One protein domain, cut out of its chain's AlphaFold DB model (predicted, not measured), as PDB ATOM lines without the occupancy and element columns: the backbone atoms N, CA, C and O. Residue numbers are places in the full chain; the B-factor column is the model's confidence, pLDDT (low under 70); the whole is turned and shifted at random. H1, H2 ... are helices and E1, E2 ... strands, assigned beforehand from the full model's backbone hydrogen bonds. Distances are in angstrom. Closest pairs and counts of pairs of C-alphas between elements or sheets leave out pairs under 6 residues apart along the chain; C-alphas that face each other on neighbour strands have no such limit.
ATOM      1  N   MET A  22     173.018 193.467 218.369       47.69
ATOM      2  CA  MET A  22     172.538 194.287 219.473       47.69
ATOM      3  C   MET A  22     171.231 193.692 219.972       47.69
ATOM      4  O   MET A  22     170.288 193.543 219.194       47.69
ATOM      5  N   VAL A  23     171.174 193.371 221.258       58.53
ATOM      6  CA  VAL A  23     169.927 192.952 221.872       58.53
ATOM      7  C   VAL A  23     169.707 193.748 223.152       58.53
ATOM      8  O   VAL A  23     170.544 193.807 224.052       58.53
ATOM      9  N   THR A  24     168.576 194.438 223.174       54.09
ATOM     10  CA  THR A  24     168.062 195.210 224.299       54.09
ATOM     11  C   THR A  24     167.196 194.298 225.156       54.09
ATOM     12  O   THR A  24     166.333 193.589 224.634       54.09
ATOM     13  N   TYR A  25     167.406 194.299 226.475       51.22
ATOM     14  CA  TYR A  25     166.754 193.330 227.358       51.22
ATOM     15  C   TYR A  25     165.931 193.954 228.468       51.22
ATOM     16  O   TYR A  25     166.455 194.692 229.298       51.22
ATOM     17  N   ARG A  26     164.667 193.510 228.556       44.53
ATOM     18  CA  ARG A  26     163.705 193.926 229.577       44.53
ATOM     19  C   ARG A  26     163.589 192.954 230.747       44.53
ATOM     20  O   ARG A  26     162.948 191.911 230.601       44.53
ATOM     21  N   LEU A  27     164.149 193.276 231.920       45.06
ATOM     22  CA  LEU A  27     163.910 192.482 233.138       45.06
ATOM     23  C   LEU A  27     162.458 192.671 233.631       45.06
ATOM     24  O   LEU A  27     161.985 193.808 233.744       45.06
ATOM     25  N   PRO A  28     161.715 191.586 233.921       41.09
ATOM     26  CA  PRO A  28     160.344 191.689 234.405       41.09
ATOM     27  C   PRO A  28     160.306 192.280 235.823       41.09
ATOM     28  O   PRO A  28     160.879 191.735 236.761       41.09
ATOM     29  N   ARG A  29     159.554 193.376 236.002       44.94
ATOM     30  CA  ARG A  29     159.405 194.121 237.275       44.94
ATOM     31  C   ARG A  29     158.809 193.321 238.450       44.94
ATOM     32  O   ARG A  29     158.726 193.867 239.549       44.94
ATOM     33  N   LYS A  30     158.345 192.084 238.239       42.22
ATOM     34  CA  LYS A  30     157.599 191.302 239.244       42.22
ATOM     35  C   LYS A  30     158.484 190.574 240.273       42.22
ATOM     36  O   LYS A  30     157.963 190.189 241.308       42.22
ATOM     37  N   LEU A  31     159.805 190.473 240.082       44.59
ATOM     38  CA  LEU A  31     160.735 189.861 241.056       44.59
ATOM     39  C   LEU A  31     161.158 190.831 242.182       44.59
ATOM     40  O   LEU A  31     162.332 190.937 242.529       44.59
ATOM     41  N   ARG A  32     160.209 191.572 242.768       43.66
ATOM     42  CA  ARG A  32     160.467 192.400 243.961       43.66
ATOM     43  C   ARG A  32     160.452 191.531 245.220       43.66
ATOM     44  O   ARG A  32     159.543 191.626 246.041       43.66
ATOM     45  N   THR A  33     161.462 190.690 245.402       46.03
ATOM     46  CA  THR A  33     161.757 190.125 246.724       46.03
ATOM     47  C   THR A  33     162.337 191.231 247.592       46.03
ATOM     48  O   THR A  33     163.483 191.612 247.411       46.03
ATOM     49  N   VAL A  34     161.535 191.760 248.519       41.16
ATOM     50  CA  VAL A  34     161.983 192.739 249.517       41.16
ATOM     51  C   VAL A  34     163.030 192.074 250.414       41.16
ATOM     52  O   VAL A  34     162.669 191.384 251.370       41.16
ATOM     53  N   VAL A  35     164.322 192.288 250.151       42.66
ATOM     54  CA  VAL A  35     165.374 191.909 251.103       42.66
ATOM     55  C   VAL A  35     165.374 192.966 252.201       42.66
ATOM     56  O   VAL A  35     166.015 194.016 252.119       42.66
ATOM     57  N   ARG A  36     164.600 192.731 253.267       44.09
ATOM     58  CA  ARG A  36     164.784 193.502 254.503       44.09
ATOM     59  C   ARG A  36     166.197 193.226 255.025       44.09
ATOM     60  O   ARG A  36     166.727 192.141 254.805       44.09
ATOM     61  N   LYS A  37     166.801 194.203 255.718       38.50
ATOM     62  CA  LYS A  37     168.063 194.044 256.465       38.50
ATOM     63  C   LYS A  37     167.926 192.853 257.421       38.50
ATOM     64  O   LYS A  37     167.470 193.013 258.549       38.50
ATOM     65  N   HIS A  38     168.246 191.657 256.956       41.84
ATOM     66  CA  HIS A  38     168.313 190.477 257.793       41.84
ATOM     67  C   HIS A  38     169.688 190.488 258.449       41.84
ATOM     68  O   HIS A  38     170.702 190.636 257.768       41.84
ATOM     69  N   GLY A  39     169.697 190.409 259.781       43.84
ATOM     70  CA  GLY A  39     170.923 190.222 260.546       43.84
ATOM     71  C   GLY A  39     171.683 188.971 260.080       43.84
ATOM     72  O   GLY A  39     171.106 188.120 259.394       43.84
ATOM     73  N   PRO A  40     172.977 188.866 260.420       42.28
ATOM     74  CA  PRO A  40     173.841 187.782 259.962       42.28
ATOM     75  C   PRO A  40     173.208 186.409 260.237       42.28
ATOM     76  O   PRO A  40     172.774 186.121 261.351       42.28
ATOM     77  N   CYS A  41     173.136 185.567 259.200       42.03
ATOM     78  CA  CYS A  41     172.627 184.197 259.288       42.03
ATOM     79  C   CYS A  41     173.469 183.401 260.310       42.03
ATOM     80  O   CYS A  41     174.685 183.361 260.143       42.03
ATOM     81  N   PRO A  42     172.916 182.786 261.372       43.62
ATOM     82  CA  PRO A  42     173.747 182.229 262.448       43.62
ATOM     83  C   PRO A  42     174.412 180.867 262.166       43.62
ATOM     84  O   PRO A  42     175.251 180.452 262.966       43.62
ATOM     85  N   THR A  43     174.094 180.174 261.063       45.28
ATOM     86  CA  THR A  43     174.354 178.719 260.962       45.28
ATOM     87  C   THR A  43     174.927 178.184 259.647       45.28
ATOM     88  O   THR A  43     175.183 176.986 259.576       45.28
ATOM     89  N   CYS A  44     175.233 179.000 258.631       44.47
ATOM     90  CA  CYS A  44     176.127 178.505 257.574       44.47
ATOM     91  C   CYS A  44     177.522 178.277 258.183       44.47
ATOM     92  O   CYS A  44     178.073 179.179 258.814       44.47
ATOM     93  N   GLY A  45     178.064 177.064 258.052       41.22
ATOM     94  CA  GLY A  45     179.325 176.600 258.662       41.22
ATOM     95  C   GLY A  45     180.599 177.305 258.179       41.22
ATOM     96  O   GLY A  45     181.695 176.841 258.467       41.22
ATOM     97  N   GLY A  46     180.441 178.419 257.471       51.19
ATOM     98  CA  GLY A  46     181.487 179.361 257.134       51.19
ATOM     99  C   GLY A  46     181.719 180.372 258.243       51.19
ATOM    100  O   GLY A  46     180.772 180.788 258.922       51.19
ATOM    101  N   GLY A  47     182.966 180.810 258.414       63.09
ATOM    102  CA  GLY A  47     183.274 181.944 259.288       63.09
ATOM    103  C   GLY A  47     182.428 183.177 258.927       63.09
ATOM    104  O   GLY A  47     181.893 183.273 257.821       63.09
ATOM    105  N   GLU A  48     182.306 184.149 259.836       69.06
ATOM    106  CA  GLU A  48     181.480 185.363 259.648       69.06
ATOM    107  C   GLU A  48     181.686 186.047 258.278       69.06
ATOM    108  O   GLU A  48     180.742 186.567 257.679       69.06
ATOM    109  N   ALA A  49     182.906 185.964 257.735       69.88
ATOM    110  CA  ALA A  49     183.274 186.467 256.417       69.88
ATOM    111  C   ALA A  49     182.516 185.806 255.247       69.88
ATOM    112  O   ALA A  49     182.136 186.496 254.302       69.88
ATOM    113  N   GLU A  50     182.281 184.495 255.280       70.44
ATOM    114  CA  GLU A  50     181.566 183.776 254.211       70.44
ATOM    115  C   GLU A  50     180.081 184.139 254.202       70.44
ATOM    116  O   GLU A  50     179.498 184.417 253.151       70.44
ATOM    117  N   ARG A  51     179.489 184.256 255.393       69.62
ATOM    118  CA  ARG A  51     178.086 184.662 255.557       69.62
ATOM    119  C   ARG A  51     177.841 186.059 255.010       69.62
ATOM    120  O   ARG A  51     176.851 186.301 254.321       69.62
ATOM    121  N   HIS A  52     178.775 186.963 255.295       80.06
ATOM    122  CA  HIS A  52     178.741 188.325 254.791       80.06
ATOM    123  C   HIS A  52     178.790 188.367 253.254       80.06
ATOM    124  O   HIS A  52     178.042 189.129 252.644       80.06
ATOM    125  N   ARG A  53     179.594 187.508 252.607       83.50
ATOM    126  CA  ARG A  53     179.677 187.434 251.134       83.50
ATOM    127  C   ARG A  53     178.385 186.931 250.498       83.50
ATOM    128  O   ARG A  53     177.904 187.549 249.553       83.50
ATOM    129  N   ALA A  54     177.805 185.848 251.017       80.56
ATOM    130  CA  ALA A  54     176.561 185.290 250.482       80.56
ATOM    131  C   ALA A  54     175.390 186.286 250.591       80.56
ATOM    132  O   ALA A  54     174.607 186.460 249.648       80.56
ATOM    133  N   TRP A  55     175.300 186.991 251.723       85.31
ATOM    134  CA  TRP A  55     174.314 188.051 251.916       85.31
ATOM    135  C   TRP A  55     174.551 189.236 250.970       85.31
ATOM    136  O   TRP A  55     173.627 189.636 250.261       85.31
ATOM    137  N   GLU A  56     175.779 189.756 250.886       89.56
ATOM    138  CA  GLU A  56     176.106 190.884 250.004       89.56
ATOM    139  C   GLU A  56     175.846 190.527 248.528       89.56
ATOM    140  O   GLU A  56     175.252 191.328 247.805       89.56
ATOM    141  N   ASN A  57     176.173 189.305 248.088       90.44
ATOM    142  CA  ASN A  57     175.812 188.790 246.759       90.44
ATOM    143  C   ASN A  57     174.298 188.827 246.516       90.44
ATOM    144  O   ASN A  57     173.844 189.214 245.441       90.44
ATOM    145  N   SER A  58     173.497 188.451 247.513       87.69
ATOM    146  CA  SER A  58     172.034 188.494 247.404       87.69
ATOM    147  C   SER A  58     171.519 189.934 247.287       87.69
ATOM    148  O   SER A  58     170.650 190.217 246.464       87.69
ATOM    149  N   VAL A  59     172.114 190.877 248.025       90.69
ATOM    150  CA  VAL A  59     171.804 192.313 247.909       90.69
ATOM    151  C   VAL A  59     172.190 192.859 246.528       90.69
ATOM    152  O   VAL A  59     171.443 193.641 245.933       90.69
ATOM    153  N   ARG A  60     173.345 192.462 245.975       93.00
ATOM    154  CA  ARG A  60     173.764 192.868 244.620       93.00
ATOM    155  C   ARG A  60     172.860 192.284 243.538       93.00
ATOM    156  O   ARG A  60     172.556 192.999 242.581       93.00
ATOM    157  N   HIS A  61     172.405 191.045 243.711       93.62
ATOM    158  CA  HIS A  61     171.404 190.424 242.849       93.62
ATOM    159  C   HIS A  61     170.105 191.233 242.845       93.62
ATOM    160  O   HIS A  61     169.635 191.631 241.783       93.62
ATOM    161  N   GLU A  62     169.559 191.548 244.021       90.81
ATOM    162  CA  GLU A  62     168.312 192.311 244.132       90.81
ATOM    163  C   GLU A  62     168.432 193.691 243.467       90.81
ATOM    164  O   GLU A  62     167.521 194.136 242.770       90.81
ATOM    165  N   ARG A  63     169.582 194.366 243.607       91.62
ATOM    166  CA  ARG A  63     169.841 195.629 242.895       91.62
ATOM    167  C   ARG A  63     169.842 195.455 241.382       91.62
ATOM    168  O   ARG A  63     169.255 196.286 240.701       91.62
ATOM    169  N   ALA A  64     170.470 194.401 240.864       92.50
ATOM    170  CA  ALA A  64     170.462 194.115 239.430       92.50
ATOM    171  C   ALA A  64     169.032 193.894 238.910       92.50
ATOM    172  O   ALA A  64     168.665 194.433 237.872       92.50
ATOM    173  N   VAL A  65     168.204 193.175 239.674       89.38
ATOM    174  CA  VAL A  65     166.784 192.960 239.357       89.38
ATOM    175  C   VAL A  65     165.987 194.270 239.401       89.38
ATOM    176  O   VAL A  65     165.193 194.545 238.503       89.38
ATOM    177  N   ASN A  66     166.205 195.097 240.428       87.00
ATOM    178  CA  ASN A  66     165.441 196.323 240.665       87.00
ATOM    179  C   ASN A  66     165.803 197.478 239.720       87.00
ATOM    180  O   ASN A  66     164.924 198.266 239.365       87.00
ATOM    181  N   GLU A  67     167.077 197.615 239.345       87.06
ATOM    182  CA  GLU A  67     167.531 198.673 238.432       87.06
ATOM    183  C   GLU A  67     167.056 198.425 236.988       87.06
ATOM    184  O   GLU A  67     166.884 199.377 236.227       87.06
ATOM    185  N   GLY A  68     166.726 197.176 236.651       79.44
ATOM    186  CA  GLY A  68     166.001 196.823 235.441       79.44
ATOM    187  C   GLY A  68     166.906 196.554 234.243       79.44
ATOM    188  O   GLY A  68     167.862 195.794 234.311       79.44
ATOM    189  N   GLU A  69     166.511 197.103 233.107       78.44
ATOM    190  CA  GLU A  69     166.978 196.726 231.774       78.44
ATOM    191  C   GLU A  69     168.386 197.222 231.496       78.44
ATOM    192  O   GLU A  69     168.683 198.396 231.708       78.44
ATOM    193  N   VAL A  70     169.224 196.333 230.974       89.44
ATOM    194  CA  VAL A  70     170.577 196.660 230.532       89.44
ATOM    195  C   VAL A  70     170.805 196.069 229.155       89.44
ATOM    196  O   VAL A  70     170.388 194.945 228.863       89.44
ATOM    197  N   GLU A  71     171.463 196.838 228.298       91.06
ATOM    198  CA  GLU A  71     171.919 196.345 227.007       91.06
ATOM    199  C   GLU A  71     173.165 195.489 227.216       91.06
ATOM    200  O   GLU A  71     174.136 195.931 227.835       91.06
ATOM    201  N   ILE A  72     173.130 194.257 226.707       94.69
ATOM    202  CA  ILE A  72     174.255 193.323 226.763       94.69
ATOM    203  C   ILE A  72     174.607 192.945 225.331       94.69
ATOM    204  O   ILE A  72     173.754 192.528 224.550       94.69
ATOM    205  N   ARG A  73     175.878 193.121 224.983       94.06
ATOM    206  CA  ARG A  73     176.431 192.862 223.654       94.06
ATOM    207  C   ARG A  73     177.647 191.957 223.786       94.06
ATOM    208  O   ARG A  73     178.403 192.074 224.744       94.06
ATOM    209  N   GLU A  74     177.832 191.071 222.824       94.44
ATOM    210  CA  GLU A  74     179.038 190.251 222.712       94.44
ATOM    211  C   GLU A  74     180.077 190.995 221.858       94.44
ATOM    212  O   GLU A  74     179.736 191.539 220.803       94.44
ATOM    213  N   ASP A  75     181.320 191.060 222.333       93.62
ATOM    214  CA  ASP A  75     182.454 191.719 221.676       93.62
ATOM    215  C   ASP A  75     183.695 190.812 221.750       93.62
ATOM    216  O   ASP A  75     184.547 190.917 222.640       93.62
ATOM    217  N   GLY A  76     183.759 189.849 220.827       92.81
ATOM    218  CA  GLY A  76     184.819 188.841 220.776       92.81
ATOM    219  C   GLY A  76     184.787 187.915 221.992       92.81
ATOM    220  O   GLY A  76     183.829 187.179 222.187       92.81
ATOM    221  N   HIS A  77     185.841 187.949 222.811       91.88
ATOM    222  CA  HIS A  77     185.953 187.145 224.039       91.88
ATOM    223  C   HIS A  77     185.321 187.804 225.270       91.88
ATOM    224  O   HIS A  77     185.363 187.248 226.368       91.88
ATOM    225  N   TYR A  78     184.766 189.004 225.109       95.56
ATOM    226  CA  TYR A  78     184.214 189.779 226.205       95.56
ATOM    227  C   TYR A  78     182.743 190.090 225.976       95.56
ATOM    228  O   TYR A  78     182.252 190.158 224.851       95.56
ATOM    229  N   TRP A  79     182.051 190.357 227.075       96.44
ATOM    230  CA  TRP A  79     180.697 190.884 227.066       96.44
ATOM    231  C   TRP A  79     180.727 192.360 227.444       96.44
ATOM    232  O   TRP A  79     181.413 192.767 228.380       96.44
ATOM    233  N   ILE A  80     179.983 193.179 226.718       96.88
ATOM    234  CA  ILE A  80     179.823 194.602 226.984       96.88
ATOM    235  C   ILE A  80     178.433 194.814 227.559       96.88
ATOM    236  O   ILE A  80     177.435 194.493 226.916       96.88
ATOM    237  N   ILE A  81     178.372 195.358 228.769       95.81
ATOM    238  CA  ILE A  81     177.125 195.672 229.466       95.81
ATOM    239  C   ILE A  81     177.021 197.177 229.681       95.81
ATOM    240  O   ILE A  81     177.930 197.796 230.244       95.81
ATOM    241  N   GLU A  82     175.914 197.772 229.244       93.94
ATOM    242  CA  GLU A  82     175.643 199.174 229.539       93.94
ATOM    243  C   GLU A  82     175.368 199.336 231.042       93.94
ATOM    244  O   GLU A  82     174.657 198.555 231.680       93.94
ATOM    245  N   SER A  83     175.953 200.371 231.634       90.31
ATOM    246  CA  SER A  83     175.639 200.804 232.986       90.31
ATOM    247  C   SER A  83     174.145 201.093 233.114       90.31
ATOM    248  O   SER A  83     173.577 201.869 232.352       90.31
ATOM    249  N   PHE A  84     173.540 200.603 234.194       83.50
ATOM    250  CA  PHE A  84     172.168 200.944 234.589       83.50
ATOM    251  C   PHE A  84     171.899 202.460 234.679       83.50
ATOM    252  O   PHE A  84     170.758 202.915 234.621       83.50
ATOM    253  N   ARG A  85     172.953 203.272 234.852       83.94
ATOM    254  CA  ARG A  85     172.908 204.730 234.673       83.94
ATOM    255  C   ARG A  85     173.583 205.081 233.351       83.94
ATOM    256  O   ARG A  85     174.756 204.754 233.188       83.94
ATOM    257  N   ARG A  86     172.849 205.769 232.468       79.25
ATOM    258  CA  ARG A  86     173.262 206.114 231.096       79.25
ATOM    259  C   ARG A  86     174.704 206.626 231.017       79.25
ATOM    260  O   ARG A  86     175.093 207.495 231.798       79.25
ATOM    261  N   GLY A  87     175.437 206.148 230.008       83.25
ATOM    262  CA  GLY A  87     176.678 206.776 229.538       83.25
ATOM    263  C   GLY A  87     177.989 206.088 229.923       83.25
ATOM    264  O   GLY A  87     179.041 206.718 229.824       83.25
ATOM    265  N   ARG A  88     177.965 204.827 230.365       93.38
ATOM    266  CA  ARG A  88     179.194 204.043 230.548       93.38
ATOM    267  C   ARG A  88     178.951 202.575 230.239       93.38
ATOM    268  O   ARG A  88     178.013 202.004 230.776       93.38
ATOM    269  N   ASP A  89     179.856 201.974 229.486       95.56
ATOM    270  CA  ASP A  89     179.871 200.537 229.239       95.56
ATOM    271  C   ASP A  89     180.922 199.869 230.133       95.56
ATOM    272  O   ASP A  89     182.000 200.423 230.374       95.56
ATOM    273  N   TYR A  90     180.606 198.681 230.636       96.75
ATOM    274  CA  TYR A  90     181.540 197.842 231.375       96.75
ATOM    275  C   TYR A  90     181.849 196.576 230.585       96.75
ATOM    276  O   TYR A  90     180.990 196.024 229.901       96.75
ATOM    277  N   ARG A  91     183.091 196.112 230.705       97.25
ATOM    278  CA  ARG A  91     183.561 194.862 230.117       97.25
ATOM    279  C   ARG A  91     183.397 193.748 231.140       97.25
ATOM    280  O   ARG A  91     183.755 193.925 232.305       97.25
ATOM    281  N   LEU A  92     182.858 192.629 230.694       97.19
ATOM    282  CA  LEU A  92     182.686 191.392 231.430       97.19
ATOM    283  C   LEU A  92     183.542 190.314 230.765       97.19
ATOM    284  O   LEU A  92     183.474 190.119 229.552       97.19
ATOM    285  N   GLU A  93     184.334 189.620 231.565       96.81
ATOM    286  CA  GLU A  93     185.077 188.428 231.168       96.81
ATOM    287  C   GLU A  93     184.479 187.238 231.910       96.81
ATOM    288  O   GLU A  93     184.287 187.294 233.128       96.81
ATOM    289  N   VAL A  94     184.122 186.198 231.161       95.38
ATOM    290  CA  VAL A  94     183.393 185.037 231.669       95.38
ATOM    291  C   VAL A  94     184.265 183.812 231.459       95.38
ATOM    292  O   VAL A  94     184.661 183.518 230.337       95.38
ATOM    293  N   MET A  95     184.553 183.118 232.550       94.19
ATOM    294  CA  MET A  95     185.339 181.893 232.590       94.19
ATOM    295  C   MET A  95     184.468 180.742 233.089       94.19
ATOM    296  O   MET A  95     183.461 180.959 233.773       94.19
ATOM    297  N   ASP A  96     184.875 179.514 232.784       91.31
ATOM    298  CA  ASP A  96     184.202 178.328 233.301       91.31
ATOM    299  C   ASP A  96     184.386 178.210 234.817       91.31
ATOM    300  O   ASP A  96     185.470 178.426 235.368       91.31
ATOM    301  N   CYS A  97     183.300 177.875 235.511       89.25
ATOM    302  CA  CYS A  97     183.314 177.772 236.962       89.25
ATOM    303  C   CYS A  97     183.812 176.405 237.420       89.25
ATOM    304  O   CYS A  97     183.055 175.442 237.441       89.25
ATOM    305  N   THR A  98     185.062 176.348 237.882       88.69
ATOM    306  CA  THR A  98     185.671 175.157 238.503       88.69
ATOM    307  C   THR A  98     185.699 175.236 240.034       88.69
ATOM    308  O   THR A  98     186.522 174.597 240.686       88.69
ATOM    309  N   CYS A  99     184.868 176.094 240.631       84.12
ATOM    310  CA  CYS A  99     184.859 176.287 242.078       84.12
ATOM    311  C   CYS A  99     184.189 175.098 242.774       84.12
ATOM    312  O   CYS A  99     183.001 174.866 242.573       84.12
ATOM    313  N   GLU A 100     184.927 174.406 243.642       84.06
ATOM    314  CA  GLU A 100     184.357 173.427 244.586       84.06
ATOM    315  C   GLU A 100     183.537 174.123 245.684       84.06
ATOM    316  O   GLU A 100     182.547 173.595 246.185       84.06
ATOM    317  N   ASP A 101     183.938 175.347 246.035       80.44
ATOM    318  CA  ASP A 101     183.275 176.153 247.049       80.44
ATOM    319  C   ASP A 101     182.032 176.859 246.486       80.44
ATOM    320  O   ASP A 101     182.087 177.968 245.940       80.44
ATOM    321  N   ILE A 102     180.890 176.200 246.665       80.00
ATOM    322  CA  ILE A 102     179.573 176.714 246.286       80.00
ATOM    323  C   ILE A 102     179.106 177.894 247.153       80.00
ATOM    324  O   ILE A 102     178.151 178.574 246.782       80.00
ATOM    325  N   THR A 103     179.760 178.184 248.287       79.56
ATOM    326  CA  THR A 103     179.296 179.222 249.228       79.56
ATOM    327  C   THR A 103     179.457 180.642 248.682       79.56
ATOM    328  O   THR A 103     178.724 181.552 249.073       79.56
ATOM    329  N   MET A 104     180.387 180.846 247.744       83.25
ATOM    330  CA  MET A 104     180.606 182.139 247.085       83.25
ATOM    331  C   MET A 104     179.667 182.382 245.903       83.25
ATOM    332  O   MET A 104     179.613 183.500 245.382       83.25
ATOM    333  N   ILE A 105     178.945 181.355 245.461       89.62
ATOM    334  CA  ILE A 105     178.025 181.445 244.335       89.62
ATOM    335  C   ILE A 105     176.739 182.116 244.812       89.62
ATOM    336  O   ILE A 105     176.213 181.824 245.884       89.62
ATOM    337  N   CYS A 106     176.208 183.042 244.016       90.75
ATOM    338  CA  CYS A 106     174.906 183.616 244.320       90.75
ATOM    339  C   CYS A 106     173.822 182.527 244.221       90.75
ATOM    340  O   CYS A 106     173.595 182.029 243.116       90.75
ATOM    341  N   PRO A 107     173.082 182.218 245.301       84.50
ATOM    342  CA  PRO A 107     172.098 181.134 245.279       84.50
ATOM    343  C   PRO A 107     170.919 181.419 244.338       84.50
ATOM    344  O   PRO A 107     170.260 180.500 243.878       84.50
ATOM    345  N   LEU A 108     170.663 182.692 244.013       87.88
ATOM    346  CA  LEU A 108     169.508 183.099 243.206       87.88
ATOM    347  C   LEU A 108     169.741 182.976 241.692       87.88
ATOM    348  O   LEU A 108     168.811 182.708 240.936       87.88
ATOM    349  N   CYS A 109     170.971 183.209 241.226       92.19
ATOM    350  CA  CYS A 109     171.287 183.225 239.787       92.19
ATOM    351  C   CYS A 109     172.502 182.385 239.395       92.19
ATOM    352  O   CYS A 109     172.856 182.373 238.223       92.19
ATOM    353  N   GLY A 110     173.158 181.717 240.346       90.75
ATOM    354  CA  GLY A 110     174.312 180.862 240.072       90.75
ATOM    355  C   GLY A 110     175.592 181.611 239.688       90.75
ATOM    356  O   GLY A 110     176.584 180.973 239.351       90.75
ATOM    357  N   VAL A 111     175.615 182.951 239.723       94.94
ATOM    358  CA  VAL A 111     176.824 183.698 239.346       94.94
ATOM    359  C   VAL A 111     177.924 183.525 240.389       94.94
ATOM    360  O   VAL A 111     177.707 183.755 241.583       94.94
ATOM    361  N   CYS A 112     179.116 183.154 239.926       93.94
ATOM    362  CA  CYS A 112     180.304 183.006 240.754       93.94
ATOM    363  C   CYS A 112     181.240 184.217 240.581       93.94
ATOM    364  O   CYS A 112     181.637 184.513 239.450       93.94
ATOM    365  N   PRO A 113     181.668 184.882 241.671       92.69
ATOM    366  CA  PRO A 113     182.551 186.050 241.601       92.69
ATOM    367  C   PRO A 113     183.949 185.732 241.065       92.69
ATOM    368  O   PRO A 113     184.657 186.633 240.633       92.69
ATOM    369  N   ARG A 114     184.367 184.460 241.090       91.94
ATOM    370  CA  ARG A 114     185.648 184.022 240.511       91.94
ATOM    371  C   ARG A 114     185.582 183.809 239.000       91.94
ATOM    372  O   ARG A 114     186.618 183.782 238.354       91.94
ATOM    373  N   CYS A 115     184.379 183.637 238.460       93.75
ATOM    374  CA  CYS A 115     184.168 183.199 237.080       93.75
ATOM    375  C   CYS A 115     183.660 184.329 236.192       93.75
ATOM    376  O   CYS A 115     183.647 184.199 234.976       93.75
ATOM    377  N   VAL A 116     183.229 185.438 236.794       95.06
ATOM    378  CA  VAL A 116     182.777 186.618 236.068       95.06
ATOM    379  C   VAL A 116     183.511 187.836 236.606       95.06
ATOM    380  O   VAL A 116     183.197 188.337 237.687       95.06
ATOM    381  N   SER A 117     184.474 188.326 235.832       95.56
ATOM    382  CA  SER A 117     185.183 189.572 236.116       95.56
ATOM    383  C   SER A 117     184.484 190.729 235.415       95.56
ATOM    384  O   SER A 117     184.073 190.605 234.265       95.56
ATOM    385  N   CYS A 118     184.323 191.862 236.098       96.94
ATOM    386  CA  CYS A 118     183.700 193.056 235.531       96.94
ATOM    387  C   CYS A 118     184.597 194.272 235.739       96.94
ATOM    388  O   CYS A 118     185.070 194.509 236.848       96.94
ATOM    389  N   SER A 119     184.748 195.107 234.711       96.81
ATOM    390  CA  SER A 119     185.546 196.336 234.784       96.81
ATOM    391  C   SER A 119     184.916 197.460 235.620       96.81
ATOM    392  O   SER A 119     185.457 198.567 235.681       96.81
ATOM    393  N   CYS A 120     183.759 197.236 236.251       95.38
ATOM    394  CA  CYS A 120     183.152 198.244 237.109       95.38
ATOM    395  C   CYS A 120     183.905 198.374 238.449       95.38
ATOM    396  O   CYS A 120     184.517 197.412 238.906       95.38
ATOM    397  N   PRO A 121     183.809 199.523 239.147       92.62
ATOM    398  CA  PRO A 121     184.496 199.721 240.431       92.62
ATOM    399  C   PRO A 121     184.126 198.693 241.513       92.62
ATOM    400  O   PRO A 121     184.901 198.437 242.428       92.62
ATOM    401  N   ASP A 122     182.934 198.102 241.417       90.31
ATOM    402  CA  ASP A 122     182.490 197.042 242.321       90.31
ATOM    403  C   ASP A 122     183.009 195.649 241.937       90.31
ATOM    404  O   ASP A 122     182.981 194.761 242.781       90.31
ATOM    405  N   GLY A 123     183.465 195.444 240.697       87.44
ATOM    406  CA  GLY A 123     183.986 194.161 240.218       87.44
ATOM    407  C   GLY A 123     185.342 193.789 240.821       87.44
ATOM    408  O   GLY A 123     185.695 192.620 240.846       87.44
ATOM    409  N   ALA A 124     186.065 194.763 241.382       78.44
ATOM    410  CA  ALA A 124     187.340 194.541 242.064       78.44
ATOM    411  C   ALA A 124     187.199 193.947 243.483       78.44
ATOM    412  O   ALA A 124     188.200 193.646 244.132       78.44
ATOM    413  N   LYS A 125     185.974 193.809 244.012       83.44
ATOM    414  CA  LYS A 125     185.747 193.307 245.375       83.44
ATOM    415  C   LYS A 125     185.863 191.785 245.413       83.44
ATOM    416  O   LYS A 125     185.023 191.074 244.869       83.44
ATOM    417  N   PHE A 126     186.882 191.280 246.107       79.25
ATOM    418  CA  PHE A 126     187.113 189.843 246.252       79.25
ATOM    419  C   PHE A 126     185.917 189.113 246.881       79.25
ATOM    420  O   PHE A 126     185.465 189.449 247.977       79.25
ATOM    421  N   GLY A 127     185.451 188.063 246.198       85.31
ATOM    422  CA  GLY A 127     184.437 187.135 246.707       85.31
ATOM    423  C   GLY A 127     182.989 187.622 246.616       85.31
ATOM    424  O   GLY A 127     182.114 186.948 247.153       85.31
ATOM    425  N   ILE A 128     182.722 188.757 245.956       91.25
ATOM    426  CA  ILE A 128     181.367 189.288 245.754       91.25
ATOM    427  C   ILE A 128     181.182 189.667 244.284       91.25
ATOM    428  O   ILE A 128     181.961 190.429 243.718       91.25
ATOM    429  N   SER A 129     180.116 189.164 243.672       95.12
ATOM    430  CA  SER A 129     179.747 189.471 242.296       95.12
ATOM    431  C   SER A 129     179.135 190.866 242.225       95.12
ATOM    432  O   SER A 129     178.250 191.238 242.998       95.12
ATOM    433  N   CYS A 130     179.592 191.679 241.274       96.06
ATOM    434  CA  CYS A 130     178.986 192.986 241.057       96.06
ATOM    435  C   CYS A 130     177.583 192.850 240.437       96.06
ATOM    436  O   CYS A 130     177.234 191.836 239.831       96.06
ATOM    437  N   LYS A 131     176.776 193.915 240.507       95.50
ATOM    438  CA  LYS A 131     175.423 193.928 239.920       95.50
ATOM    439  C   LYS A 131     175.393 193.611 238.415       95.50
ATOM    440  O   LYS A 131     174.434 193.017 237.942       95.50
ATOM    441  N   HIS A 132     176.441 193.965 237.671       96.25
ATOM    442  CA  HIS A 132     176.535 193.671 236.239       96.25
ATOM    443  C   HIS A 132     176.737 192.174 235.974       96.25
ATOM    444  O   HIS A 132     176.128 191.633 235.059       96.25
ATOM    445  N   ALA A 133     177.524 191.490 236.811       96.56
ATOM    446  CA  ALA A 133     177.689 190.040 236.739       96.56
ATOM    447  C   ALA A 133     176.361 189.316 237.023       96.56
ATOM    448  O   ALA A 133     176.007 188.373 236.322       96.56
ATOM    449  N   HIS A 134     175.574 189.803 237.992       96.19
ATOM    450  CA  HIS A 134     174.223 189.286 238.233       96.19
ATOM    451  C   HIS A 134     173.284 189.510 237.044       96.19
ATOM    452  O   HIS A 134     172.590 188.580 236.642       96.19
ATOM    453  N   ALA A 135     173.274 190.714 236.466       95.62
ATOM    454  CA  ALA A 135     172.461 190.998 235.285       95.62
ATOM    455  C   ALA A 135     172.843 190.102 234.100       95.62
ATOM    456  O   ALA A 135     171.962 189.575 233.427       95.62
ATOM    457  N   PHE A 136     174.139 189.858 233.902       95.69
ATOM    458  CA  PHE A 136     174.633 188.931 232.889       95.69
ATOM    459  C   PHE A 136     174.179 187.481 233.126       95.69
ATOM    460  O   PHE A 136     173.732 186.815 232.194       95.69
ATOM    461  N   ALA A 137     174.232 186.989 234.365       94.75
ATOM    462  CA  ALA A 137     173.765 185.639 234.686       94.75
ATOM    463  C   ALA A 137     172.250 185.478 234.472       94.75
ATOM    464  O   ALA A 137     171.801 184.486 233.903       94.75
ATOM    465  N   LEU A 138     171.460 186.482 234.871       93.31
ATOM    466  CA  LEU A 138     170.018 186.522 234.605       93.31
ATOM    467  C   LEU A 138     169.719 186.536 233.102       93.31
ATOM    468  O   LEU A 138     168.799 185.860 232.642       93.31
ATOM    469  N   TYR A 139     170.515 187.289 232.349       92.81
ATOM    470  CA  TYR A 139     170.442 187.366 230.901       92.81
ATOM    471  C   TYR A 139     170.701 186.006 230.230       92.81
ATOM    472  O   TYR A 139     169.868 185.544 229.450       92.81
ATOM    473  N   ARG A 140     171.799 185.324 230.587       91.81
ATOM    474  CA  ARG A 140     172.116 183.983 230.067       91.81
ATOM    475  C   ARG A 140     171.029 182.967 230.380       91.81
ATOM    476  O   ARG A 140     170.544 182.318 229.460       91.81
ATOM    477  N   LYS A 141     170.602 182.887 231.645       88.19
ATOM    478  CA  LYS A 141     169.575 181.931 232.085       88.19
ATOM    479  C   LYS A 141     168.290 182.062 231.268       88.19
ATOM    480  O   LYS A 141     167.661 181.061 230.958       88.19
ATOM    481  N   ARG A 142     167.898 183.283 230.896       82.56
ATOM    482  CA  ARG A 142     166.717 183.511 230.057       82.56
ATOM    483  C   ARG A 142     166.923 183.035 228.618       82.56
ATOM    484  O   ARG A 142     166.096 182.298 228.105       82.56
ATOM    485  N   ASN A 143     168.032 183.423 227.997       84.38
ATOM    486  CA  ASN A 143     168.307 183.067 226.606       84.38
ATOM    487  C   ASN A 143     168.621 181.576 226.398       84.38
ATOM    488  O   ASN A 143     168.453 181.063 225.294       84.38
ATOM    489  N   GLU A 144     169.136 180.892 227.420       81.19
ATOM    490  CA  GLU A 144     169.350 179.441 227.393       81.19
ATOM    491  C   GLU A 144     168.012 178.693 227.412       81.19
ATOM    492  O   GLU A 144     167.824 177.771 226.620       81.19
ATOM    493  N   LEU A 145     167.045 179.159 228.213       60.97
ATOM    494  CA  LEU A 145     165.680 178.618 228.214       60.97
ATOM    495  C   LEU A 145     164.984 178.793 226.855       60.97
ATOM    496  O   LEU A 145     164.269 177.893 226.422       60.97
ATOM    497  N   ASP A 146     165.237 179.902 226.155       60.59
ATOM    498  CA  ASP A 146     164.663 180.150 224.825       60.59
ATOM    499  C   ASP A 146     165.267 179.240 223.730       60.59
ATOM    500  O   ASP A 146     164.655 179.044 222.681       60.59
ATOM    501  N   ARG A 147     166.461 178.667 223.951       58.44
ATOM    502  CA  ARG A 147     167.138 177.777 222.986       58.44
ATOM    503  C   ARG A 147     166.791 176.303 223.163       58.44
ATOM    504  O   ARG A 147     166.677 175.596 222.169       58.44
ATOM    505  N   GLU A 148     166.579 175.842 224.393       55.03
ATOM    506  CA  GLU A 148     166.199 174.443 224.665       55.03
ATOM    507  C   GLU A 148     164.758 174.092 224.248       55.03
ATOM    508  O   GLU A 148     164.357 172.935 224.347       55.03
TER     509      GLU A 148
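What this domain is: This is residues 22 to 148 of the 303 residues of the protein "SWIM-type domain-containing protein" of Ancylostoma ceylanicum (UniProt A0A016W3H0). A strongly twisted antiparallel sheet of five strands has H2 over one face, and the long helix H1 extends away from the sheet, joined by a tight link to the first residue of E2 and meeting H2 near H2's first turns. The unnamed stretch 26 to 47 runs back along the length of H1, while residues 143 to 148 at the far end of H2 stick out. The printed part has 127 residues with two named helices and five named strands, in the order E1 H1 E2 E3 E4 E5 H2, and the sheet's order is E1 E2 E3 E4 E5. The class is mixed, helices and strands, with under half of the residues in named elements. The whole is compact, with a radius of gyration of the C-alphas of 14.6 A and spans of 45 by 34 by 32 A.

How they stand to each other: The edge strand E1, residues 23 to 25, is the antiparallel neighbour of E2, residues 70 to 75; C-alphas 24 and 71 face each other at 4.8 A, but no backbone N and O are within hydrogen-bond range across this pair. With E3, residues 78 to 82, E4, residues 89 to 94, and E5, residues 116 to 118, E2 forms a meander, each strand the antiparallel neighbour of the one before. The hairpin E2 and E3 has N 73 and O 80 within hydrogen-bond range at 2.8 A, the hairpin E3 and E4 has N 92 and O 79 at 2.7 A, and the hairpin E4 and E5 has N 93 and O 117 at 2.9 A. H2, residues 131 to 147, is on the sheet, and the two make two layers, a helix on one face of a sheet; the closest C-alphas of H2 and E5 are those of Ala 133 and Val 116, 6.2 A apart. H1, residues 48 to 67, is not on the sheet. H1 with residues 60 to 65 alone touches H2 with residues 131 to 135 alone, the C-alphas of Ala 64 and Lys 131 being closest at 5.0 A. Their lines stand at a steep tilt of 66 degrees, the same way. H1 is apart from E3, E4 and E5. In H1 and H2 every O i to N i+4 pair is within hydrogen-bond range.

Where its parts are: E1 begins with C-alpha 23 at (169.927, 192.952, 221.872). H1 measures 28.7 A from C-alpha 48 at (181.480, 185.363, 259.648) to C-alpha 67. E2 measures 15.6 A, E3 13.1 A and E4 16.1 A; E1 and E5 have three residues each. H2 measures 24.8 A and ends with C-alpha 147 at (167.138, 177.777, 222.986).

The domain as a whole: The C-alphas of Met 22 and Pro 42 are the two farthest apart, 44.7 A. The printed part has no cut. The links E1 to H1, E4 to E5 and E5 to H2 are long, with 22, 21 and 12 residues. Mean pLDDT of the printed part is 79.4; residues 22 to 49, residue 51 and residues 145 to 148 are under 70.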